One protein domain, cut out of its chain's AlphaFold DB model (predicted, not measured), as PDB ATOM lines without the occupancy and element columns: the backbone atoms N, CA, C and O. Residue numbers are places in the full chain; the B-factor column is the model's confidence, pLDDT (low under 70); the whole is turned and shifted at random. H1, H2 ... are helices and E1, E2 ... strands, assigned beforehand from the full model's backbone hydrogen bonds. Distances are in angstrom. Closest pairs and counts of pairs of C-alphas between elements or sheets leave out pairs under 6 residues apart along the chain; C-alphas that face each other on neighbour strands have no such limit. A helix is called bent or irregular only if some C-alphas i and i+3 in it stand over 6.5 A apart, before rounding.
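Overview. This is residues 2 to 170 of the 171 residues of an uncharacterized protein of Flavobacterium alkalisoli (UniProt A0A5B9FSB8). A twisted sheet of six strands curls round one helix, H3, with the short helix H2 on the same face, while the long helix H1 sticks out as an arm with residues 2 to 21 and only grazes the sheet farther along. The printed part has 169 residues, with three named helices and six named strands in the order H1 E1 E2 E3 E4 H2 E5 E6 H3. The sheet's order is E4 E3 E2 E1 E5 E6, antiparallel throughout, and the class is mixed, helices and strands. The whole is compact, with a radius of gyration of the C-alphas of 17.6 A, yet elongated, spanning 66 by 41 by 33 A, and the arm makes the length.

Arrangement. Begin at H1, residues 2 to 36, assigned as one helix by its hydrogen bonds but bent: C-alphas 12 and 15 are 6.8 A apart. Its arms H1a, residues 2 to 12, and H1b, residues 15 to 36, stand at a tilt of 36 degrees, only just steep. H1a is not on the sheet; H1b only grazes it, with residues 22 to 33. Next look at E1, 45 to 50, E2, 54 to 60, E3, 64 to 71, and E4, 83 to 88: they form a meander, each strand the antiparallel neighbour of the one before. Look for N 48 and O 56 at 2.8 A between E1 and E2, N 57 and O 68 at 2.9 A between E2 and E3, and N 85 and O 67 at 2.9 A between E3 and E4. H2, residues 92 to 98, runs across the strands at a height over the sheet of 9.0 A. E5, 120 to 132, is the antiparallel neighbour of E1, with N 47 and O 130 at 2.9 A. E5 and E6, 138 to 149, form a hairpin, with N 127 and O 144 at 2.7 A; E5 bends by 110 degrees at residue 123, E6 by 103 degrees at residue 146. The sheet curls round H3, residues 155 to 168; the closest C-alphas of E2 and H3, those of Leu 56 and Thr 165, are 5.9 A apart. H2 and H3 make two layers with the sheet, helices on one face of it. H3 touches H2 with residues 156 to 157 alone, about perpendicular at 87 degrees; their closest C-alphas, of Ala 97 and Val 157, are 5.9 A apart. In H1a, H1b, H2 and H3 every O i to N i+4 pair is within hydrogen-bond range.

Along the chain. Find C-alpha 2 at (144.031, 242.486, 178.224), where H1a begins; H1b measures 32.0 A from first to last C-alpha. E5, 27.1 A long, begins at C-alpha 120, (155.053, 215.256, 204.609). H3, 20.0 A long, ends at C-alpha 168, (138.694, 220.307, 226.675).

Size, cuts and confidence. The two C-alphas farthest apart, of Lys 2 and Asp 63, are 66.9 A apart. The printed part has no cut; the links E3 to E4 and H2 to E5 are long. The mean pLDDT of the printed part is 78.8, and 49 residues are under 70, among them residues 10 to 27 and 73 to 79.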
ATOM      1  N   LYS A   2     144.613 242.012 176.942       56.75
ATOM      2  CA  LYS A   2     144.031 242.486 178.224       56.75
ATOM      3  C   LYS A   2     143.781 241.387 179.282       56.75
ATOM      4  O   LYS A   2     144.016 241.630 180.457       56.75
ATOM      5  N   LYS A   3     143.371 240.174 178.878       56.97
ATOM      6  CA  LYS A   3     143.144 239.040 179.804       56.97
ATOM      7  C   LYS A   3     144.436 238.462 180.409       56.97
ATOM      8  O   LYS A   3     144.423 238.044 181.555       56.97
ATOM      9  N   ILE A   4     145.545 238.486 179.663       69.00
ATOM     10  CA  ILE A   4     146.863 238.016 180.136       69.00
ATOM     11  C   ILE A   4     147.455 239.025 181.127       69.00
ATOM     12  O   ILE A   4     147.991 238.632 182.155       69.00
ATOM     13  N   LEU A   5     147.277 240.326 180.865       68.12
ATOM     14  CA  LEU A   5     147.695 241.396 181.774       68.12
ATOM     15  C   LEU A   5     146.978 241.312 183.134       68.12
ATOM     16  O   LEU A   5     147.603 241.495 184.170       68.12
ATOM     17  N   LEU A   6     145.681 240.984 183.133       67.00
ATOM     18  CA  LEU A   6     144.877 240.812 184.349       67.00
ATOM     19  C   LEU A   6     145.351 239.633 185.211       67.00
ATOM     20  O   LEU A   6     145.430 239.772 186.425       67.00
ATOM     21  N   ILE A   7     145.722 238.508 184.590       69.25
ATOM     22  CA  ILE A   7     146.300 237.349 185.293       69.25
ATOM     23  C   ILE A   7     147.659 237.715 185.903       69.25
ATOM     24  O   ILE A   7     147.938 237.353 187.041       69.25
ATOM     25  N   PHE A   8     148.480 238.479 185.178       70.81
ATOM     26  CA  PHE A   8     149.794 238.911 185.655       70.81
ATOM     27  C   PHE A   8     149.697 239.879 186.844       70.81
ATOM     28  O   PHE A   8     150.433 239.743 187.814       70.81
ATOM     29  N   ILE A   9     148.742 240.814 186.811       70.69
ATOM     30  CA  ILE A   9     148.457 241.716 187.939       70.69
ATOM     31  C   ILE A   9     147.935 240.927 189.147       70.69
ATOM     32  O   ILE A   9     148.345 241.193 190.271       70.69
ATOM     33  N   PHE A  10     147.079 239.924 188.928       67.62
ATOM     34  CA  PHE A  10     146.563 239.078 190.008       67.62
ATOM     35  C   PHE A  10     147.674 238.243 190.670       67.62
ATOM     36  O   PHE A  10     147.739 238.164 191.894       67.62
ATOM     37  N   LEU A  11     148.601 237.698 189.873       64.31
ATOM     38  CA  LEU A  11     149.790 236.980 190.354       64.31
ATOM     39  C   LEU A  11     150.757 237.873 191.141       64.31
ATOM     40  O   LEU A  11     151.354 237.409 192.106       64.31
ATOM     41  N   LEU A  12     150.886 239.151 190.773       67.19
ATOM     42  CA  LEU A  12     151.730 240.111 191.495       67.19
ATOM     43  C   LEU A  12     151.124 240.565 192.832       67.19
ATOM     44  O   LEU A  12     151.866 240.954 193.731       67.19
ATOM     45  N   LEU A  13     149.797 240.518 192.979       61.50
ATOM     46  CA  LEU A  13     149.104 240.924 194.207       61.50
ATOM     47  C   LEU A  13     148.974 239.793 195.237       61.50
ATOM     48  O   LEU A  13     148.867 240.074 196.428       61.50
ATOM     49  N   LEU A  14     149.028 238.531 194.804       56.53
ATOM     50  CA  LEU A  14     148.993 237.349 195.674       56.53
ATOM     51  C   LEU A  14     149.986 237.393 196.856       56.53
ATOM     52  O   LEU A  14     149.531 237.223 197.986       56.53
ATOM     53  N   PRO A  15     151.292 237.678 196.667       56.16
ATOM     54  CA  PRO A  15     152.235 237.721 197.788       56.16
ATOM     55  C   PRO A  15     151.948 238.863 198.776       56.16
ATOM     56  O   PRO A  15     152.143 238.696 199.977       56.16
ATOM     57  N   PHE A  16     151.421 240.000 198.302       54.16
ATOM     58  CA  PHE A  16     151.016 241.111 199.174       54.16
ATOM     59  C   PHE A  16     149.807 240.757 200.044       54.16
ATOM     60  O   PHE A  16     149.753 241.149 201.206       54.16
ATOM     61  N   VAL A  17     148.841 240.012 199.498       55.16
ATOM     62  CA  VAL A  17     147.661 239.565 200.250       55.16
ATOM     63  C   VAL A  17     148.044 238.529 201.311       55.16
ATOM     64  O   VAL A  17     147.565 238.639 202.436       55.16
ATOM     65  N   LEU A  18     148.933 237.577 200.990       51.69
ATOM     66  CA  LEU A  18     149.425 236.601 201.972       51.69
ATOM     67  C   LEU A  18     150.184 237.278 203.123       51.69
ATOM     68  O   LEU A  18     149.845 237.054 204.280       51.69
ATOM     69  N   SER A  19     151.136 238.164 202.813       48.34
ATOM     70  CA  SER A  19     151.912 238.880 203.837       48.34
ATOM     71  C   SER A  19     151.029 239.766 204.730       48.34
ATOM     72  O   SER A  19     151.231 239.839 205.943       48.34
ATOM     73  N   ALA A  20     150.000 240.403 204.160       52.59
ATOM     74  CA  ALA A  20     149.031 241.166 204.938       52.59
ATOM     75  C   ALA A  20     148.219 240.265 205.888       52.59
ATOM     76  O   ALA A  20     147.987 240.643 207.034       52.59
ATOM     77  N   GLN A  21     147.815 239.072 205.447       54.62
ATOM     78  CA  GLN A  21     147.060 238.125 206.267       54.62
ATOM     79  C   GLN A  21     147.881 237.584 207.448       54.62
ATOM     80  O   GLN A  21     147.364 237.556 208.565       54.62
ATOM     81  N   GLU A  22     149.156 237.249 207.223       57.75
ATOM     82  CA  GLU A  22     150.127 236.895 208.273       57.75
ATOM     83  C   GLU A  22     150.213 238.009 209.326       57.75
ATOM     84  O   GLU A  22     149.959 237.789 210.510       57.75
ATOM     85  N   SER A  23     150.461 239.250 208.884       57.81
ATOM     86  CA  SER A  23     150.613 240.402 209.784       57.81
ATOM     87  C   SER A  23     149.379 240.656 210.661       57.81
ATOM     88  O   SER A  23     149.509 240.983 211.841       57.81
ATOM     89  N   VAL A  24     148.177 240.441 210.113       60.66
ATOM     90  CA  VAL A  24     146.905 240.602 210.831       60.66
ATOM     91  C   VAL A  24     146.692 239.483 211.853       60.66
ATOM     92  O   VAL A  24     146.159 239.743 212.935       60.66
ATOM     93  N   HIS A  25     147.106 238.252 211.542       63.19
ATOM     94  CA  HIS A  25     147.002 237.124 212.466       63.19
ATOM     95  C   HIS A  25     147.905 237.319 213.695       63.19
ATOM     96  O   HIS A  25     147.427 237.213 214.826       63.19
ATOM     97  N   TYR A  26     149.165 237.726 213.501       65.75
ATOM     98  CA  TYR A  26     150.080 237.999 214.617       65.75
ATOM     99  C   TYR A  26     149.612 239.148 215.499       65.75
ATOM    100  O   TYR A  26     149.590 239.022 216.722       65.75
ATOM    101  N   GLU A  27     149.173 240.254 214.892       68.19
ATOM    102  CA  GLU A  27     148.677 241.405 215.646       68.19
ATOM    103  C   GLU A  27     147.463 241.022 216.509       68.19
ATOM    104  O   GLU A  27     147.270 241.543 217.609       68.19
ATOM    105  N   ARG A  28     146.642 240.083 216.031       70.31
ATOM    106  CA  ARG A  28     145.491 239.559 216.761       70.31
ATOM    107  C   ARG A  28     145.900 238.655 217.923       70.31
ATOM    108  O   ARG A  28     145.351 238.836 219.010       70.31
ATOM    109  N   ILE A  29     146.852 237.741 217.731       69.44
ATOM    110  CA  ILE A  29     147.374 236.897 218.817       69.44
ATOM    111  C   ILE A  29     148.034 237.765 219.889       69.44
ATOM    112  O   ILE A  29     147.697 237.637 221.065       69.44
ATOM    113  N   ASP A  30     148.887 238.712 219.504       71.69
ATOM    114  CA  ASP A  30     149.558 239.607 220.447       71.69
ATOM    115  C   ASP A  30     148.547 240.467 221.226       71.69
ATOM    116  O   ASP A  30     148.653 240.616 222.449       71.69
ATOM    117  N   LYS A  31     147.504 240.986 220.558       73.81
ATOM    118  CA  LYS A  31     146.390 241.690 221.221       73.81
ATOM    119  C   LYS A  31     145.641 240.790 222.194       73.81
ATOM    120  O   LYS A  31     145.330 241.224 223.303       73.81
ATOM    121  N   LEU A  32     145.351 239.555 221.796       71.56
ATOM    122  CA  LEU A  32     144.640 238.590 222.621       71.56
ATOM    123  C   LEU A  32     145.456 238.231 223.866       71.56
ATOM    124  O   LEU A  32     144.944 238.366 224.978       71.56
ATOM    125  N   LEU A  33     146.741 237.911 223.711       68.44
ATOM    126  CA  LEU A  33     147.663 237.665 224.821       68.44
ATOM    127  C   LEU A  33     147.764 238.870 225.754       68.44
ATOM    128  O   LEU A  33     147.658 238.721 226.970       68.44
ATOM    129  N   THR A  34     147.878 240.072 225.191       70.31
ATOM    130  CA  THR A  34     147.893 241.312 225.972       70.31
ATOM    131  C   THR A  34     146.577 241.516 226.717       70.31
ATOM    132  O   THR A  34     146.586 242.019 227.830       70.31
ATOM    133  N   SER A  35     145.434 241.139 226.143       69.94
ATOM    134  CA  SER A  35     144.124 241.294 226.784       69.94
ATOM    135  C   SER A  35     143.877 240.290 227.914       69.94
ATOM    136  O   SER A  35     143.266 240.661 228.919       69.94
ATOM    137  N   PHE A  36     144.380 239.060 227.771       66.69
ATOM    138  CA  PHE A  36     144.186 237.966 228.723       66.69
ATOM    139  C   PHE A  36     145.204 237.960 229.859       66.69
ATOM    140  O   PHE A  36     144.836 237.702 231.000       66.69
ATOM    141  N   PHE A  37     146.463 238.286 229.566       63.91
ATOM    142  CA  PHE A  37     147.581 238.136 230.501       63.91
ATOM    143  C   PHE A  37     148.219 239.475 230.869       63.91
ATOM    144  O   PHE A  37     149.424 239.525 231.099       63.91
ATOM    145  N   LYS A  38     147.431 240.564 230.955       58.06
ATOM    146  CA  LYS A  38     147.930 241.907 231.331       58.06
ATOM    147  C   LYS A  38     148.852 241.907 232.559       58.06
ATOM    148  O   LYS A  38     149.737 242.752 232.628       58.06
ATOM    149  N   GLU A  39     148.638 240.990 233.503       54.22
ATOM    150  CA  GLU A  39     149.379 240.907 234.770       54.22
ATOM    151  C   GLU A  39     150.373 239.728 234.838       54.22
ATOM    152  O   GLU A  39     151.271 239.743 235.674       54.22
ATOM    153  N   ASP A  40     150.293 238.760 233.915       58.06
ATOM    154  CA  ASP A  40     151.082 237.510 233.901       58.06
ATOM    155  C   ASP A  40     152.176 237.533 232.806       58.06
ATOM    156  O   ASP A  40     152.495 236.551 232.125       58.06
ATOM    157  N   LEU A  41     152.753 238.716 232.579       59.97
ATOM    158  CA  LEU A  41     153.776 238.918 231.550       59.97
ATOM    159  C   LEU A  41     155.121 238.260 231.894       59.97
ATOM    160  O   LEU A  41     155.859 237.938 230.969       59.97
ATOM    161  N   ASN A  42     155.392 238.006 233.177       76.19
ATOM    162  CA  ASN A  42     156.706 237.592 233.684       76.19
ATOM    163  C   ASN A  42     156.891 236.071 233.839       76.19
ATOM    164  O   ASN A  42     157.850 235.647 234.481       76.19
ATOM    165  N   GLU A  43     155.994 235.260 233.284       89.00
ATOM    166  CA  GLU A  43     156.091 233.799 233.331       89.00
ATOM    167  C   GLU A  43     156.359 233.229 231.940       89.00
ATOM    168  O   GLU A  43     155.920 233.788 230.926       89.00
ATOM    169  N   ASN A  44     157.046 232.086 231.900       92.38
ATOM    170  CA  ASN A  44     157.146 231.323 230.664       92.38
ATOM    171  C   ASN A  44     155.757 230.796 230.305       92.38
ATOM    172  O   ASN A  44     155.016 230.303 231.163       92.38
ATOM    173  N   LYS A  45     155.403 230.868 229.025       92.88
ATOM    174  CA  LYS A  45     154.085 230.445 228.551       92.88
ATOM    175  C   LYS A  45     154.134 229.867 227.153       92.88
ATOM    176  O   LYS A  45     154.808 230.388 226.274       92.88
ATOM    177  N   ILE A  46     153.366 228.812 226.950       93.56
ATOM    178  CA  ILE A  46     153.097 228.250 225.633       93.56
ATOM    179  C   ILE A  46     151.744 228.771 225.185       93.56
ATOM    180  O   ILE A  46     150.773 228.712 225.940       93.56
ATOM    181  N   VAL A  47     151.683 229.253 223.953       91.44
ATOM    182  CA  VAL A  47     150.455 229.684 223.300       91.44
ATOM    183  C   VAL A  47     150.229 228.771 222.118       91.44
ATOM    184  O   VAL A  47     151.096 228.629 221.258       91.44
ATOM    185  N   PHE A  48     149.057 228.155 222.084       91.44
ATOM    186  CA  PHE A  48     148.643 227.286 221.006       91.44
ATOM    187  C   PHE A  48     147.236 227.647 220.549       91.44
ATOM    188  O   PHE A  48     146.352 227.901 221.371       91.44
ATOM    189  N   THR A  49     147.012 227.652 219.238       88.88
ATOM    190  CA  THR A  49     145.675 227.832 218.673       88.88
ATOM    191  C   THR A  49     145.409 226.887 217.516       88.88
ATOM    192  O   THR A  49     146.319 226.518 216.778       88.88
ATOM    193  N   ILE A  50     144.140 226.508 217.361       87.81
ATOM    194  CA  ILE A  50     143.607 225.799 216.200       87.81
ATOM    195  C   ILE A  50     142.608 226.729 215.504       87.81
ATOM    196  O   ILE A  50     141.654 227.205 216.128       87.81
ATOM    197  N   ASN A  51     142.796 226.946 214.200       83.62
ATOM    198  CA  ASN A  51     141.945 227.781 213.343       83.62
ATOM    199  C   ASN A  51     141.766 229.235 213.815       83.62
ATOM    200  O   ASN A  51     140.738 229.833 213.498       83.62
ATOM    201  N   ASP A  52     142.707 229.793 214.586       80.25
ATOM    202  CA  ASP A  52     142.560 231.122 215.206       80.25
ATOM    203  C   ASP A  52     141.280 231.242 216.067       80.25
ATOM    204  O   ASP A  52     140.667 232.304 216.171       80.25
ATOM    205  N   LYS A  53     140.820 230.122 216.640       82.50
ATOM    206  CA  LYS A  53     139.537 230.034 217.356       82.50
ATOM    207  C   LYS A  53     139.645 229.310 218.678       82.50
ATOM    208  O   LYS A  53     139.157 229.818 219.680       82.50
ATOM    209  N   LEU A  54     140.253 228.127 218.683       87.69
ATOM    210  CA  LEU A  54     140.405 227.318 219.889       87.69
ATOM    211  C   LEU A  54     141.782 227.582 220.464       87.69
ATOM    212  O   LEU A  54     142.768 227.287 219.799       87.69
ATOM    213  N   TYR A  55     141.845 228.113 221.676       88.50
ATOM    214  CA  TYR A  55     143.095 228.498 222.313       88.50
ATOM    215  C   TYR A  55     143.407 227.581 223.493       88.50
ATOM    216  O   TYR A  55     142.529 227.257 224.294       88.50
ATOM    217  N   LEU A  56     144.683 227.221 223.605       92.25
ATOM    218  CA  LEU A  56     145.304 226.658 224.794       92.25
ATOM    219  C   LEU A  56     146.491 227.538 225.165       92.25
ATOM    220  O   LEU A  56     147.393 227.759 224.358       92.25
ATOM    221  N   ILE A  57     146.497 228.018 226.402       91.88
ATOM    222  CA  ILE A  57     147.636 228.723 226.971       91.88
ATOM    223  C   ILE A  57     148.089 227.982 228.214       91.88
ATOM    224  O   ILE A  57     147.295 227.744 229.119       91.88
ATOM    225  N   ILE A  58     149.360 227.598 228.241       94.12
ATOM    226  CA  ILE A  58     149.977 226.922 229.378       94.12
ATOM    227  C   ILE A  58     150.947 227.906 230.008       94.12
ATOM    228  O   ILE A  58     151.865 228.360 229.335       94.12
ATOM    229  N   VAL A  59     150.758 228.222 231.284       93.50
ATOM    230  CA  VAL A  59     151.662 229.074 232.058       93.50
ATOM    231  C   VAL A  59     152.471 228.191 232.995       93.50
ATOM    232  O   VAL A  59     151.913 227.425 233.786       93.50
ATOM    233  N   GLU A  60     153.794 228.280 232.903       94.88
ATOM    234  CA  GLU A  60     154.678 227.623 233.855       94.88
ATOM    235  C   GLU A  60     154.694 228.416 235.162       94.88
ATOM    236  O   GLU A  60     155.069 229.583 235.186       94.88
ATOM    237  N   LYS A  61     154.317 227.768 236.265       93.44
ATOM    238  CA  LYS A  61     154.476 228.299 237.621       93.44
ATOM    239  C   LYS A  61     155.545 227.493 238.362       93.44
ATOM    240  O   LYS A  61     156.038 226.459 237.900       93.44
ATOM    241  N   LYS A  62     155.906 227.958 239.560       92.88
ATOM    242  CA  LYS A  62     156.923 227.310 240.399       92.88
ATOM    243  C   LYS A  62     156.620 225.830 240.668       92.88
ATOM    244  O   LYS A  62     157.492 224.997 240.450       92.88
ATOM    245  N   ASP A  63     155.393 225.524 241.091       95.50
ATOM    246  CA  ASP A  63     155.001 224.192 241.584       95.50
ATOM    247  C   ASP A  63     153.965 223.486 240.679       95.50
ATOM    248  O   ASP A  63     153.535 222.365 240.959       95.50
ATOM    249  N   ALA A  64     153.550 224.128 239.583       96.56
ATOM    250  CA  ALA A  64     152.516 223.622 238.685       96.56
ATOM    251  C   ALA A  64     152.603 224.238 237.279       96.56
ATOM    252  O   ALA A  64     153.351 225.184 237.039       96.56
ATOM    253  N   TYR A  65     151.788 223.708 236.375       96.38
ATOM    254  CA  TYR A  65     151.458 224.260 235.071       96.38
ATOM    255  C   TYR A  65     149.968 224.599 235.053       96.38
ATOM    256  O   TYR A  65     149.127 223.751 235.368       96.38
ATOM    257  N   GLU A  66     149.637 225.835 234.699       94.69
ATOM    258  CA  GLU A  66     148.259 226.319 234.627       94.69
ATOM    259  C   GLU A  66     147.823 226.389 233.171       94.69
ATOM    260  O   GLU A  66     148.411 227.098 232.361       94.69
ATOM    261  N   HIS A  67     146.802 225.613 232.832       94.25
ATOM    262  CA  HIS A  67     146.273 225.507 231.485       94.25
ATOM    263  C   HIS A  67     144.983 226.308 231.398       94.25
ATOM    264  O   HIS A  67     144.064 226.091 232.190       94.25
ATOM    265  N   TYR A  68     144.895 227.172 230.399       90.75
ATOM    266  CA  TYR A  68     143.738 227.997 230.099       90.75
ATOM    267  C   TYR A  68     143.228 227.649 228.708       90.75
ATOM    268  O   TYR A  68     143.959 227.777 227.727       90.75
ATOM    269  N   TYR A  69     141.968 227.232 228.632       90.38
ATOM    270  CA  TYR A  69     141.291 226.882 227.388       90.38
ATOM    271  C   TYR A  69     140.142 227.839 227.153       90.38
ATOM    272  O   TYR A  69     139.354 228.097 228.067       90.38
ATOM    273  N   PHE A  70     140.021 228.344 225.935       86.81
ATOM    274  CA  PHE A  70     138.900 229.192 225.565       86.81
ATOM    275  C   PHE A  70     138.702 229.213 224.053       86.81
ATOM    276  O   PHE A  70     139.635 229.025 223.275       86.81
ATOM    277  N   GLU A  71     137.466 229.471 223.640       86.00
ATOM    278  CA  GLU A  71     137.155 229.811 222.256       86.00
ATOM    279  C   GLU A  71     137.122 231.325 222.123       86.00
ATOM    280  O   GLU A  71     136.281 231.967 222.748       86.00
ATOM    281  N   ALA A  72     138.013 231.902 221.325       75.56
ATOM    282  CA  ALA A  72     137.936 233.315 221.002       75.56
ATOM    283  C   ALA A  72     137.153 233.488 219.701       75.56
ATOM    284  O   ALA A  72     137.629 233.151 218.616       75.56
ATOM    285  N   ASP A  73     135.954 234.053 219.803       67.19
ATOM    286  CA  ASP A  73     135.303 234.639 218.642       67.19
ATOM    287  C   ASP A  73     135.875 236.041 218.446       67.19
ATOM    288  O   ASP A  73     135.467 237.006 219.078       67.19
ATOM    289  N   THR A  74     136.858 236.154 217.567       57.09
ATOM    290  CA  THR A  74     137.539 237.422 217.280       57.09
ATOM    291  C   THR A  74     136.660 238.422 216.515       57.09
ATOM    292  O   THR A  74     137.117 239.525 216.213       57.09
ATOM    293  N   ILE A  75     135.417 238.045 216.180       54.91
ATOM    294  CA  ILE A  75     134.411 238.891 215.524       54.91
ATOM    295  C   ILE A  75     133.465 239.516 216.553       54.91
ATOM    296  O   ILE A  75     132.999 240.638 216.358       54.91
ATOM    297  N   THR A  76     133.165 238.811 217.645       53.34
ATOM    298  CA  THR A  76     132.307 239.338 218.704       53.34
ATOM    299  C   THR A  76     133.175 239.713 219.898       53.34
ATOM    300  O   THR A  76     133.816 238.858 220.484       53.34
ATOM    301  N   ASP A  77     133.179 240.985 220.314       54.38
ATOM    302  CA  ASP A  77     133.910 241.497 221.500       54.38
ATOM    303  C   ASP A  77     133.468 240.858 222.846       54.38
ATOM    304  O   ASP A  77     133.654 241.410 223.936       54.38
ATOM    305  N   LYS A  78     132.813 239.695 222.811       60.41
ATOM    306  CA  LYS A  78     132.437 238.921 223.980       60.41
ATOM    307  C   LYS A  78     133.688 238.326 224.605       60.41
ATOM    308  O   LYS A  78     134.464 237.630 223.959       60.41
ATOM    309  N   LYS A  79     133.834 238.547 225.912       65.31
ATOM    310  CA  LYS A  79     134.849 237.854 226.702       65.31
ATOM    311  C   LYS A  79     134.592 236.345 226.618       65.31
ATOM    312  O   LYS A  79     133.492 235.919 226.982       65.31
ATOM    313  N   PRO A  80     135.557 235.548 226.149       72.12
ATOM    314  CA  PRO A  80     135.371 234.120 226.030       72.12
ATOM    315  C   PRO A  80     135.306 233.465 227.410       72.12
ATOM    316  O   PRO A  80     135.867 233.961 228.392       72.12
ATOM    317  N   GLN A  81     134.575 232.355 227.491       76.75
ATOM    318  CA  GLN A  81     134.545 231.544 228.701       76.75
ATOM    319  C   GLN A  81     135.861 230.782 228.808       76.75
ATOM    320  O   GLN A  81     136.213 230.020 227.910       76.75
ATOM    321  N   VAL A  82     136.578 231.002 229.908       84.06
ATOM    322  CA  VAL A  82     137.872 230.369 230.157       84.06
ATOM    323  C   VAL A  82     137.672 229.164 231.061       84.06
ATOM    324  O   VAL A  82     137.158 229.292 232.173       84.06
ATOM    325  N   LYS A  83     138.104 227.995 230.595       89.31
ATOM    326  CA  LYS A  83     138.259 226.797 231.422       89.31
ATOM    327  C   LYS A  83     139.698 226.705 231.892       89.31
ATOM    328  O   LYS A  83     140.616 226.916 231.103       89.31
ATOM    329  N   GLN A  84     139.887 226.351 233.156       90.44
ATOM    330  CA  GLN A  84     141.208 226.205 233.750       90.44
ATOM    331  C   GLN A  84     141.446 224.763 234.195       90.44
ATOM    332  O   GLN A  84     140.555 224.116 234.744       90.44
ATOM    333  N   MET A  85     142.665 224.275 233.984       93.50
ATOM    334  CA  MET A  85     143.167 223.019 234.534       93.50
ATOM    335  C   MET A  85     144.551 223.263 235.137       93.50
ATOM    336  O   MET A  85     145.333 224.035 234.596       93.50
ATOM    337  N   ILE A  86     144.854 222.607 236.255       95.25
ATOM    338  CA  ILE A  86     146.154 222.711 236.926       95.25
ATOM    339  C   ILE A  86     146.817 221.338 236.900       95.25
ATOM    340  O   ILE A  86     146.187 220.335 237.240       95.25
ATOM    341  N   ILE A  87     148.091 221.301 236.513       95.94
ATOM    342  CA  ILE A  87     148.924 220.097 236.517       95.94
ATOM    343  C   ILE A  87     150.116 220.347 237.435       95.94
ATOM    344  O   ILE A  87     150.944 221.207 237.160       95.94
ATOM    345  N   PHE A  88     150.211 219.609 238.537       97.12
ATOM    346  CA  PHE A  88     151.312 219.767 239.491       97.12
ATOM    347  C   PHE A  88     152.625 219.187 238.957       97.12
ATOM    348  O   PHE A  88     152.625 218.197 238.223       97.12
ATOM    349  N   LYS A  89     153.746 219.796 239.353       94.81
ATOM    350  CA  LYS A  89     155.098 219.289 239.075       94.81
ATOM    351  C   LYS A  89     155.432 218.077 239.976       94.81
ATOM    352  O   LYS A  89     154.926 218.009 241.100       94.81
ATOM    353  N   PRO A  90     156.302 217.143 239.535       94.00
ATOM    354  CA  PRO A  90     156.999 217.124 238.247       94.00
ATOM    355  C   PRO A  90     156.112 216.615 237.105       94.00
ATOM    356  O   PRO A  90     155.215 215.793 237.303       94.00
ATOM    357  N   ASN A  91     156.394 217.080 235.890       95.31
ATOM    358  CA  ASN A  91     155.768 216.561 234.679       95.31
ATOM    359  C   ASN A  91     156.782 216.613 233.536       95.31
ATOM    360  O   ASN A  91     156.945 217.650 232.901       95.31
ATOM    361  N   ASN A  92     157.440 215.484 233.264       93.75
ATOM    362  CA  ASN A  92     158.546 215.405 232.302       93.75
ATOM    363  C   ASN A  92     158.183 215.951 230.910       93.75
ATOM    364  O   ASN A  92     159.026 216.542 230.235       93.75
ATOM    365  N   LEU A  93     156.936 215.756 230.474       94.50
ATOM    366  CA  LEU A  93     156.476 216.221 229.170       94.50
ATOM    367  C   LEU A  93     156.386 217.750 229.125       94.50
ATOM    368  O   LEU A  93     156.889 218.370 228.195       94.50
ATOM    369  N   LEU A  94     155.782 218.366 230.143       95.19
ATOM    370  CA  LEU A  94     155.685 219.823 230.230       95.19
ATOM    371  C   LEU A  94     157.043 220.464 230.541       95.19
ATOM    372  O   LEU A  94     157.358 221.509 229.988       95.19
ATOM    373  N   GLU A  95     157.903 219.817 231.326       94.69
ATOM    374  CA  GLU A  95     159.303 220.235 231.493       94.69
ATOM    375  C   GLU A  95     160.041 220.269 230.145       94.69
ATOM    376  O   GLU A  95     160.731 221.240 229.835       94.69
ATOM    377  N   THR A  96     159.833 219.251 229.304       93.38
ATOM    378  CA  THR A  96     160.362 219.213 227.931       93.38
ATOM    379  C   THR A  96     159.768 220.330 227.073       93.38
ATOM    380  O   THR A  96     160.495 220.973 226.316       93.38
ATOM    381  N   ALA A  97     158.469 220.605 227.226       93.56
ATOM    382  CA  ALA A  97     157.773 221.656 226.494       93.56
ATOM    383  C   ALA A  97     158.295 223.066 226.826       93.56
ATOM    384  O   ALA A  97     158.309 223.926 225.951       93.56
ATOM    385  N   PHE A  98     158.756 223.311 228.054       94.44
ATOM    386  CA  PHE A  98     159.296 224.610 228.476       94.44
ATOM    387  C   PHE A  98     160.818 224.746 228.310       94.44
ATOM    388  O   PHE A  98     161.376 225.815 228.560       94.44
ATOM    389  N   ASN A  99     161.513 223.704 227.849       91.94
ATOM    390  CA  ASN A  99     162.943 223.788 227.565       91.94
ATOM    391  C   ASN A  99     163.192 224.492 226.222       91.94
ATOM    392  O   ASN A  99     163.074 223.890 225.156       91.94
ATOM    393  N   THR A 100     163.595 225.764 226.274       89.31
ATOM    394  CA  THR A 100     163.838 226.607 225.090       89.31
ATOM    395  C   THR A 100     164.877 226.039 224.121       89.31
ATOM    396  O   THR A 100     164.792 226.306 222.925       89.31
ATOM    397  N   ASN A 101     165.818 225.211 224.593       88.69
ATOM    398  CA  ASN A 101     166.839 224.588 223.739       88.69
ATOM    399  C   ASN A 101     166.261 223.577 222.739       88.69
ATOM    400  O   ASN A 101     166.946 223.204 221.791       88.69
ATOM    401  N   ASN A 102     165.021 223.131 222.951       86.25
ATOM    402  CA  ASN A 102     164.332 222.214 222.047       86.25
ATOM    403  C   ASN A 102     163.729 222.924 220.825       86.25
ATOM    404  O   ASN A 102     163.186 222.256 219.951       86.25
ATOM    405  N   TYR A 103     163.801 224.256 220.763       86.38
ATOM    406  CA  TYR A 103     163.096 225.051 219.767       86.38
ATOM    407  C   TYR A 103     164.034 225.916 218.936       86.38
ATOM    408  O   TYR A 103     165.017 226.476 219.423       86.38
ATOM    409  N   HIS A 104     163.671 226.089 217.669       81.12
ATOM    410  CA  HIS A 104     164.326 227.047 216.791       81.12
ATOM    411  C   HIS A 104     163.997 228.488 217.197       81.12
ATOM    412  O   HIS A 104     162.895 228.802 217.649       81.12
ATOM    413  N   THR A 105     164.960 229.385 217.004       77.81
ATOM    414  CA  THR A 105     164.747 230.830 217.123       77.81
ATOM    415  C   THR A 105     164.388 231.410 215.759       77.81
ATOM    416  O   THR A 105     165.112 231.171 214.792       77.81
ATOM    417  N   GLY A 106     163.327 232.212 215.697       76.62
ATOM    418  CA  GLY A 106     162.774 232.739 214.446       76.62
ATOM    419  C   GLY A 106     161.490 232.019 214.032       76.62
ATOM    420  O   GLY A 106     161.133 230.996 214.613       76.62
ATOM    421  N   TYR A 107     160.791 232.592 213.056       77.06
ATOM    422  CA  TYR A 107     159.525 232.065 212.555       77.06
ATOM    423  C   TYR A 107     159.755 230.957 211.520       77.06
ATOM    424  O   TYR A 107     160.598 231.104 210.630       77.06
ATOM    425  N   ILE A 108     159.016 229.854 211.649       80.38
ATOM    426  CA  ILE A 108     159.042 228.716 210.726       80.38
ATOM    427  C   ILE A 108     157.703 228.640 209.989       80.38
ATOM    428  O   ILE A 108     156.676 228.295 210.575       80.38
ATOM    429  N   ASP A 109     157.747 228.901 208.683       76.81
ATOM    430  CA  ASP A 109     156.670 228.620 207.733       76.81
ATOM    431  C   ASP A 109     157.034 227.440 206.813       76.81
ATOM    432  O   ASP A 109     158.131 226.873 206.875       76.81
ATOM    433  N   PHE A 110     156.119 227.093 205.906       72.25
ATOM    434  CA  PHE A 110     156.320 226.045 204.901       72.25
ATOM    435  C   PHE A 110     157.406 226.346 203.858       72.25
ATOM    436  O   PHE A 110     157.789 225.446 203.111       72.25
ATOM    437  N   PHE A 111     157.884 227.587 203.774       75.69
ATOM    438  CA  PHE A 111     158.906 228.020 202.820       75.69
ATOM    439  C   PHE A 111     160.290 228.167 203.468       75.69
ATOM    440  O   PHE A 111     161.267 228.463 202.776       75.69
ATOM    441  N   SER A 112     160.388 227.951 204.779       79.06
ATOM    442  CA  SER A 112     161.613 228.094 205.552       79.06
ATOM    443  C   SER A 112     162.665 227.024 205.221       79.06
ATOM    444  O   SER A 112     162.358 225.900 204.817       79.06
ATOM    445  N   GLU A 113     163.943 227.353 205.468       83.19
ATOM    446  CA  GLU A 113     165.090 226.429 205.329       83.19
ATOM    447  C   GLU A 113     164.919 225.128 206.130       83.19
ATOM    448  O   GLU A 113     165.526 224.115 205.785       83.19
ATOM    449  N   PHE A 114     164.092 225.143 207.179       82.12
ATOM    450  CA  PHE A 114     163.790 223.972 207.997       82.12
ATOM    451  C   PHE A 114     163.196 222.818 207.170       82.12
ATOM    452  O   PHE A 114     163.478 221.656 207.451       82.12
ATOM    453  N   TYR A 115     162.444 223.127 206.108       81.31
ATOM    454  CA  TYR A 115     161.756 222.145 205.263       81.31
ATOM    455  C   TYR A 115     162.446 221.849 203.928       81.31
ATOM    456  O   TYR A 115     161.856 221.207 203.055       81.31
ATOM    457  N   LYS A 116     163.697 222.284 203.732       81.56
ATOM    458  CA  LYS A 116     164.383 222.135 202.435       81.56
ATOM    459  C   LYS A 116     164.544 220.687 201.962       81.56
ATOM    460  O   LYS A 116     164.579 220.446 200.758       81.56
ATOM    461  N   ASP A 117     164.620 219.742 202.898       81.56
ATOM    462  CA  ASP A 117     164.806 218.314 202.616       81.56
ATOM    463  C   ASP A 117     163.472 217.577 202.377       81.56
ATOM    464  O   ASP A 117     163.450 216.362 202.174       81.56
ATOM    465  N   GLY A 118     162.360 218.317 202.346       73.56
ATOM    466  CA  GLY A 118     161.021 217.806 202.091       73.56
ATOM    467  C   GLY A 118     160.115 217.884 203.314       73.56
ATOM    468  O   GLY A 118     160.557 218.013 204.454       73.56
ATOM    469  N   VAL A 119     158.812 217.809 203.050       75.06
ATOM    470  CA  VAL A 119     157.776 217.864 204.075       75.06
ATOM    471  C   VAL A 119     156.673 216.864 203.740       75.06
ATOM    472  O   VAL A 119     156.217 216.780 202.595       75.06
ATOM    473  N   GLU A 120     156.249 216.087 204.732       72.81
ATOM    474  CA  GLU A 120     155.053 215.256 204.609       72.81
ATOM    475  C   GLU A 120     153.867 216.010 205.202       72.81
ATOM    476  O   GLU A 120     153.864 216.392 206.377       72.81
ATOM    477  N   PHE A 121     152.852 216.226 204.368       64.44
ATOM    478  CA  PHE A 121     151.621 216.887 204.769       64.44
ATOM    479  C   PHE A 121     150.563 215.861 205.151       64.44
ATOM    480  O   PHE A 121     150.319 214.897 204.422       64.44
ATOM    481  N   SER A 122     149.835 216.140 206.227       60.00
ATOM    482  CA  SER A 122     148.505 215.577 206.430       60.00
ATOM    483  C   SER A 122     147.497 216.713 206.577       60.00
ATOM    484  O   SER A 122     147.750 217.727 207.228       60.00
ATOM    485  N   ILE A 123     146.348 216.554 205.918       64.75
ATOM    486  CA  ILE A 123     145.292 217.566 205.890       64.75
ATOM    487  C   ILE A 123     144.726 217.698 207.303       64.75
ATOM    488  O   ILE A 123     144.158 216.755 207.852       64.75
ATOM    489  N   GLY A 124     144.881 218.879 207.884       69.75
ATOM    490  CA  GLY A 124     144.390 219.207 209.211       69.75
ATOM    491  C   GLY A 124     144.085 220.693 209.323       69.75
ATOM    492  O   GLY A 124     144.446 221.478 208.448       69.75
ATOM    493  N   ASN A 125     143.411 221.071 210.406       80.12
ATOM    494  CA  ASN A 125     143.177 222.477 210.722       80.12
ATOM    495  C   ASN A 125     144.522 223.216 210.873       80.12
ATOM    496  O   ASN A 125     145.441 222.626 211.447       80.12
ATOM    497  N   PRO A 126     144.672 224.461 210.388       83.25
ATOM    498  CA  PRO A 126     145.816 225.292 210.731       83.25
ATOM    499  C   PRO A 126     145.952 225.439 212.247       83.25
ATOM    500  O   PRO A 126     144.969 225.586 212.981       83.25
ATOM    501  N   THR A 127     147.194 225.383 212.698       86.88
ATOM    502  CA  THR A 127     147.611 225.516 214.084       86.88
ATOM    503  C   THR A 127     148.714 226.548 214.173       86.88
ATOM    504  O   THR A 127     149.561 226.610 213.286       86.88
ATOM    505  N   TYR A 128     148.722 227.315 215.253       88.25
ATOM    506  CA  TYR A 128     149.841 228.181 215.596       88.25
ATOM    507  C   TYR A 128     150.358 227.807 216.976       88.25
ATOM    508  O   TYR A 128     149.570 227.496 217.873       88.25
ATOM    509  N   PHE A 129     151.677 227.831 217.134       90.69
ATOM    510  CA  PHE A 129     152.371 227.564 218.387       90.69
ATOM    511  C   PHE A 129     153.464 228.604 218.607       90.69
ATOM    512  O   PHE A 129     154.172 228.963 217.669       90.69
ATOM    513  N   VAL A 130     153.655 229.013 219.858       90.44
ATOM    514  CA  VAL A 130     154.852 229.729 220.305       90.44
ATOM    515  C   VAL A 130     155.119 229.455 221.782       90.44
ATOM    516  O   VAL A 130     154.195 229.437 222.600       90.44
ATOM    517  N   LEU A 131     156.391 229.284 222.138       92.44
ATOM    518  CA  LEU A 131     156.870 229.392 223.514       92.44
ATOM    519  C   LEU A 131     157.392 230.814 223.738       92.44
ATOM    520  O   LEU A 131     158.274 231.287 223.024       92.44
ATOM    521  N   LEU A 132     156.849 231.490 224.738       89.75
ATOM    522  CA  LEU A 132     157.297 232.789 225.215       89.75
ATOM    523  C   LEU A 132     158.044 232.594 226.530       89.75
ATOM    524  O   LEU A 132     157.517 231.959 227.447       89.75
ATOM    525  N   ASP A 133     159.242 233.156 226.647       90.12
ATOM    526  CA  ASP A 133     159.889 233.265 227.952       90.12
ATOM    527  C   ASP A 133     159.290 234.416 228.782       90.12
ATOM    528  O   ASP A 133     158.492 235.232 228.306       90.12
ATOM    529  N   LYS A 134     159.732 234.522 230.036       88.31
ATOM    530  CA  LYS A 134     159.396 235.632 230.943       88.31
ATOM    531  C   LYS A 134     159.725 237.041 230.425       88.31
ATOM    532  O   LYS A 134     159.253 238.014 231.001       88.31
ATOM    533  N   ASN A 135     160.576 237.170 229.405       86.00
ATOM    534  CA  ASN A 135     160.938 238.446 228.784       86.00
ATOM    535  C   ASN A 135     160.125 238.710 227.502       86.00
ATOM    536  O   ASN A 135     160.321 239.741 226.858       86.00
ATOM    537  N   GLY A 136     159.234 237.792 227.115       81.94
ATOM    538  CA  GLY A 136     158.472 237.850 225.872       81.94
ATOM    539  C   GLY A 136     159.263 237.430 224.630       81.94
ATOM    540  O   GLY A 136     158.797 237.657 223.515       81.94
ATOM    541  N   GLN A 137     160.444 236.827 224.786       87.25
ATOM    542  CA  GLN A 137     161.189 236.257 223.670       87.25
ATOM    543  C   GLN A 137     160.466 235.012 223.143       87.25
ATOM    544  O   GLN A 137     160.078 234.138 223.917       87.25
ATOM    545  N   LYS A 138     160.301 234.946 221.818       87.38
ATOM    546  CA  LYS A 138     159.609 233.865 221.107       87.38
ATOM    547  C   LYS A 138     160.565 232.732 220.727       87.38
ATOM    548  O   LYS A 138     161.640 232.978 220.177       87.38
ATOM    549  N   PHE A 139     160.127 231.500 220.959       88.50
ATOM    550  CA  PHE A 139     160.817 230.258 220.620       88.50
ATOM    551  C   PHE A 139     159.850 229.305 219.913       88.50
ATOM    552  O   PHE A 139     158.703 229.148 220.338       88.50
ATOM    553  N   GLY A 140     160.318 228.665 218.840       86.19
ATOM    554  CA  GLY A 140     159.558 227.654 218.102       86.19
ATOM    555  C   GLY A 140     158.301 228.188 217.422       86.19
ATOM    556  O   GLY A 140     157.376 227.414 217.208       86.19
ATOM    557  N   GLU A 141     158.238 229.493 217.130       88.19
ATOM    558  CA  GLU A 141     157.057 230.112 216.526       88.19
ATOM    559  C   GLU A 141     156.783 229.506 215.146       88.19
ATOM    560  O   GLU A 141     157.612 229.613 214.240       88.19
ATOM    561  N   ALA A 142     155.628 228.860 214.994       84.62
ATOM    562  CA  ALA A 142     155.285 228.139 213.776       84.62
ATOM    563  C   ALA A 142     153.784 228.195 213.484       84.62
ATOM    564  O   ALA A 142     152.962 228.055 214.394       84.62
ATOM    565  N   GLU A 143     153.442 228.342 212.202       84.12
ATOM    566  CA  GLU A 143     152.090 228.136 211.679       84.12
ATOM    567  C   GLU A 143     152.088 226.904 210.769       84.12
ATOM    568  O   GLU A 143     152.770 226.855 209.748       84.12
ATOM    569  N   LEU A 144     151.345 225.877 211.170       76.88
ATOM    570  CA  LEU A 144     151.405 224.543 210.576       76.88
ATOM    571  C   LEU A 144     150.000 224.016 210.314       76.88
ATOM    572  O   LEU A 144     149.070 224.313 211.061       76.88
ATOM    573  N   SER A 145     149.837 223.121 209.342       72.31
ATOM    574  CA  SER A 145     148.696 222.203 209.367       72.31
ATOM    575  C   SER A 145     148.834 221.275 210.575       72.31
ATOM    576  O   SER A 145     149.950 220.942 210.961       72.31
ATOM    577  N   ALA A 146     147.721 220.812 211.153       63.00
ATOM    578  CA  ALA A 146     147.730 220.012 212.387       63.00
ATOM    579  C   ALA A 146     148.628 218.755 212.371       63.00
ATOM    580  O   ALA A 146     148.838 218.147 213.414       63.00
ATOM    581  N   VAL A 147     149.124 218.317 211.210       66.56
ATOM    582  CA  VAL A 147     150.136 217.267 211.099       66.56
ATOM    583  C   VAL A 147     151.122 217.632 209.982       66.56
ATOM    584  O   VAL A 147     150.751 217.664 208.806       66.56
ATOM    585  N   VAL A 148     152.375 217.898 210.363       67.25
ATOM    586  CA  VAL A 148     153.516 218.173 209.471       67.25
ATOM    587  C   VAL A 148     154.725 217.375 209.963       67.25
ATOM    588  O   VAL A 148     154.959 217.301 211.172       67.25
ATOM    589  N   ILE A 149     155.482 216.769 209.044       68.94
ATOM    590  CA  ILE A 149     156.750 216.087 209.348       68.94
ATOM    591  C   ILE A 149     157.874 216.706 208.498       68.94
ATOM    592  O   ILE A 149     157.722 216.740 207.276       68.94
ATOM    593  N   PRO A 150     159.001 217.136 209.105       70.94
ATOM    594  CA  PRO A 150     159.255 217.190 210.551       70.94
ATOM    595  C   PRO A 150     158.411 218.264 211.262       70.94
ATOM    596  O   PRO A 150     158.079 219.302 210.695       70.94
ATOM    597  N   ASN A 151     158.058 218.017 212.523       73.06
ATOM    598  CA  ASN A 151     157.416 219.033 213.351       73.06
ATOM    599  C   ASN A 151     158.519 219.901 213.993       73.06
ATOM    600  O   ASN A 151     159.451 219.327 214.559       73.06
ATOM    601  N   PRO A 152     158.464 221.242 213.901       75.94
ATOM    602  CA  PRO A 152     159.433 222.135 214.544       75.94
ATOM    603  C   PRO A 152     159.314 222.148 216.077       75.94
ATOM    604  O   PRO A 152     160.136 222.758 216.757       75.94
ATOM    605  N   ILE A 153     158.293 221.478 216.612       82.50
ATOM    606  CA  ILE A 153     158.055 221.228 218.032       82.50
ATOM    607  C   ILE A 153     158.278 219.740 218.292       82.50
ATOM    608  O   ILE A 153     157.981 218.899 217.436       82.50
ATOM    609  N   ASP A 154     158.750 219.403 219.494       86.88
ATOM    610  CA  ASP A 154     158.823 218.012 219.932       86.88
ATOM    611  C   ASP A 154     157.485 217.288 219.689       86.88
ATOM    612  O   ASP A 154     156.403 217.779 220.024       86.88
ATOM    613  N   LYS A 155     157.551 216.107 219.071       85.19
ATOM    614  CA  LYS A 155     156.362 215.380 218.613       85.19
ATOM    615  C   LYS A 155     155.435 215.000 219.768       85.19
ATOM    616  O   LYS A 155     154.216 215.002 219.588       85.19
ATOM    617  N   GLU A 156     155.982 214.635 220.925       89.56
ATOM    618  CA  GLU A 156     155.181 214.259 222.089       89.56
ATOM    619  C   GLU A 156     154.494 215.489 222.682       89.56
ATOM    620  O   GLU A 156     153.289 215.448 222.947       89.56
ATOM    621  N   VAL A 157     155.227 216.601 222.792       91.12
ATOM    622  CA  VAL A 157     154.690 217.897 223.232       91.12
ATOM    623  C   VAL A 157     153.559 218.353 222.313       91.12
ATOM    624  O   VAL A 157     152.465 218.672 222.784       91.12
ATOM    625  N   TYR A 158     153.781 218.329 221.000       88.62
ATOM    626  CA  TYR A 158     152.785 218.762 220.027       88.62
ATOM    627  C   TYR A 158     151.516 217.903 220.085       88.62
ATOM    628  O   TYR A 158     150.406 218.431 220.164       88.62
ATOM    629  N   ASN A 159     151.664 216.573 220.120       87.88
ATOM    630  CA  ASN A 159     150.526 215.658 220.236       87.88
ATOM    631  C   ASN A 159     149.716 215.916 221.509       87.88
ATOM    632  O   ASN A 159     148.483 215.930 221.470       87.88
ATOM    633  N   TYR A 160     150.390 216.134 222.634       92.12
ATOM    634  CA  TYR A 160     149.737 216.442 223.900       92.12
ATOM    635  C   TYR A 160     148.943 217.748 223.848       92.12
ATOM    636  O   TYR A 160     147.778 217.780 224.252       92.12
ATOM    637  N   ILE A 161     149.546 218.806 223.308       92.12
ATOM    638  CA  ILE A 161     148.917 220.122 223.171       92.12
ATOM    639  C   ILE A 161     147.672 220.023 222.281       92.12
ATOM    640  O   ILE A 161     146.591 220.452 222.691       92.12
ATOM    641  N   VAL A 162     147.785 219.400 221.103       89.81
ATOM    642  CA  VAL A 162     146.663 219.234 220.164       89.81
ATOM    643  C   VAL A 162     145.527 218.435 220.799       89.81
ATOM    644  O   VAL A 162     144.379 218.884 220.812       89.81
ATOM    645  N   THR A 163     145.832 217.253 221.341       89.50
ATOM    646  CA  THR A 163     144.808 216.349 221.887       89.50
ATOM    647  C   THR A 163     144.097 216.958 223.087       89.50
ATOM    648  O   THR A 163     142.871 216.879 223.173       89.50
ATOM    649  N   THR A 164     144.835 217.628 223.973       89.56
ATOM    650  CA  THR A 164     144.268 218.261 225.167       89.56
ATOM    651  C   THR A 164     143.422 219.480 224.798       89.56
ATOM    652  O   THR A 164     142.333 219.653 225.346       89.56
ATOM    653  N   THR A 165     143.858 220.282 223.816       89.69
ATOM    654  CA  THR A 165     143.062 221.401 223.281       89.69
ATOM    655  C   THR A 165     141.725 220.906 222.736       89.69
ATOM    656  O   THR A 165     140.681 221.448 223.083       89.69
ATOM    657  N   ILE A 166     141.726 219.842 221.927       87.31
ATOM    658  CA  ILE A 166     140.494 219.285 221.350       87.31
ATOM    659  C   ILE A 166     139.587 218.697 222.441       87.31
ATOM    660  O   ILE A 166     138.385 218.960 222.441       87.31
ATOM    661  N   ALA A 167     140.144 217.926 223.379       87.31
ATOM    662  CA  ALA A 167     139.370 217.251 224.421       87.31
ATOM    663  C   ALA A 167     138.630 218.235 225.342       87.31
ATOM    664  O   ALA A 167     137.460 218.027 225.662       87.31
ATOM    665  N   MET A 168     139.273 219.337 225.734       82.06
ATOM    666  CA  MET A 168     138.694 220.307 226.675       82.06
ATOM    667  C   MET A 168     137.575 221.168 226.062       82.06
ATOM    668  O   MET A 168     136.786 221.775 226.798       82.06
ATOM    669  N   MET A 169     137.467 221.175 224.730       71.12
ATOM    670  CA  MET A 169     136.437 221.898 223.975       71.12
ATOM    671  C   MET A 169     135.188 221.053 223.668       71.12
ATOM    672  O   MET A 169     134.207 221.589 223.166       71.12
ATOM    673  N   GLN A 170     135.202 219.747 223.964       67.94
ATOM    674  CA  GLN A 170     134.041 218.857 223.783       67.94
ATOM    675  C   GLN A 170     133.115 218.780 225.010       67.94
ATOM    676  O   GLN A 170     132.018 218.228 224.916       67.94
TER     677      GLN A 170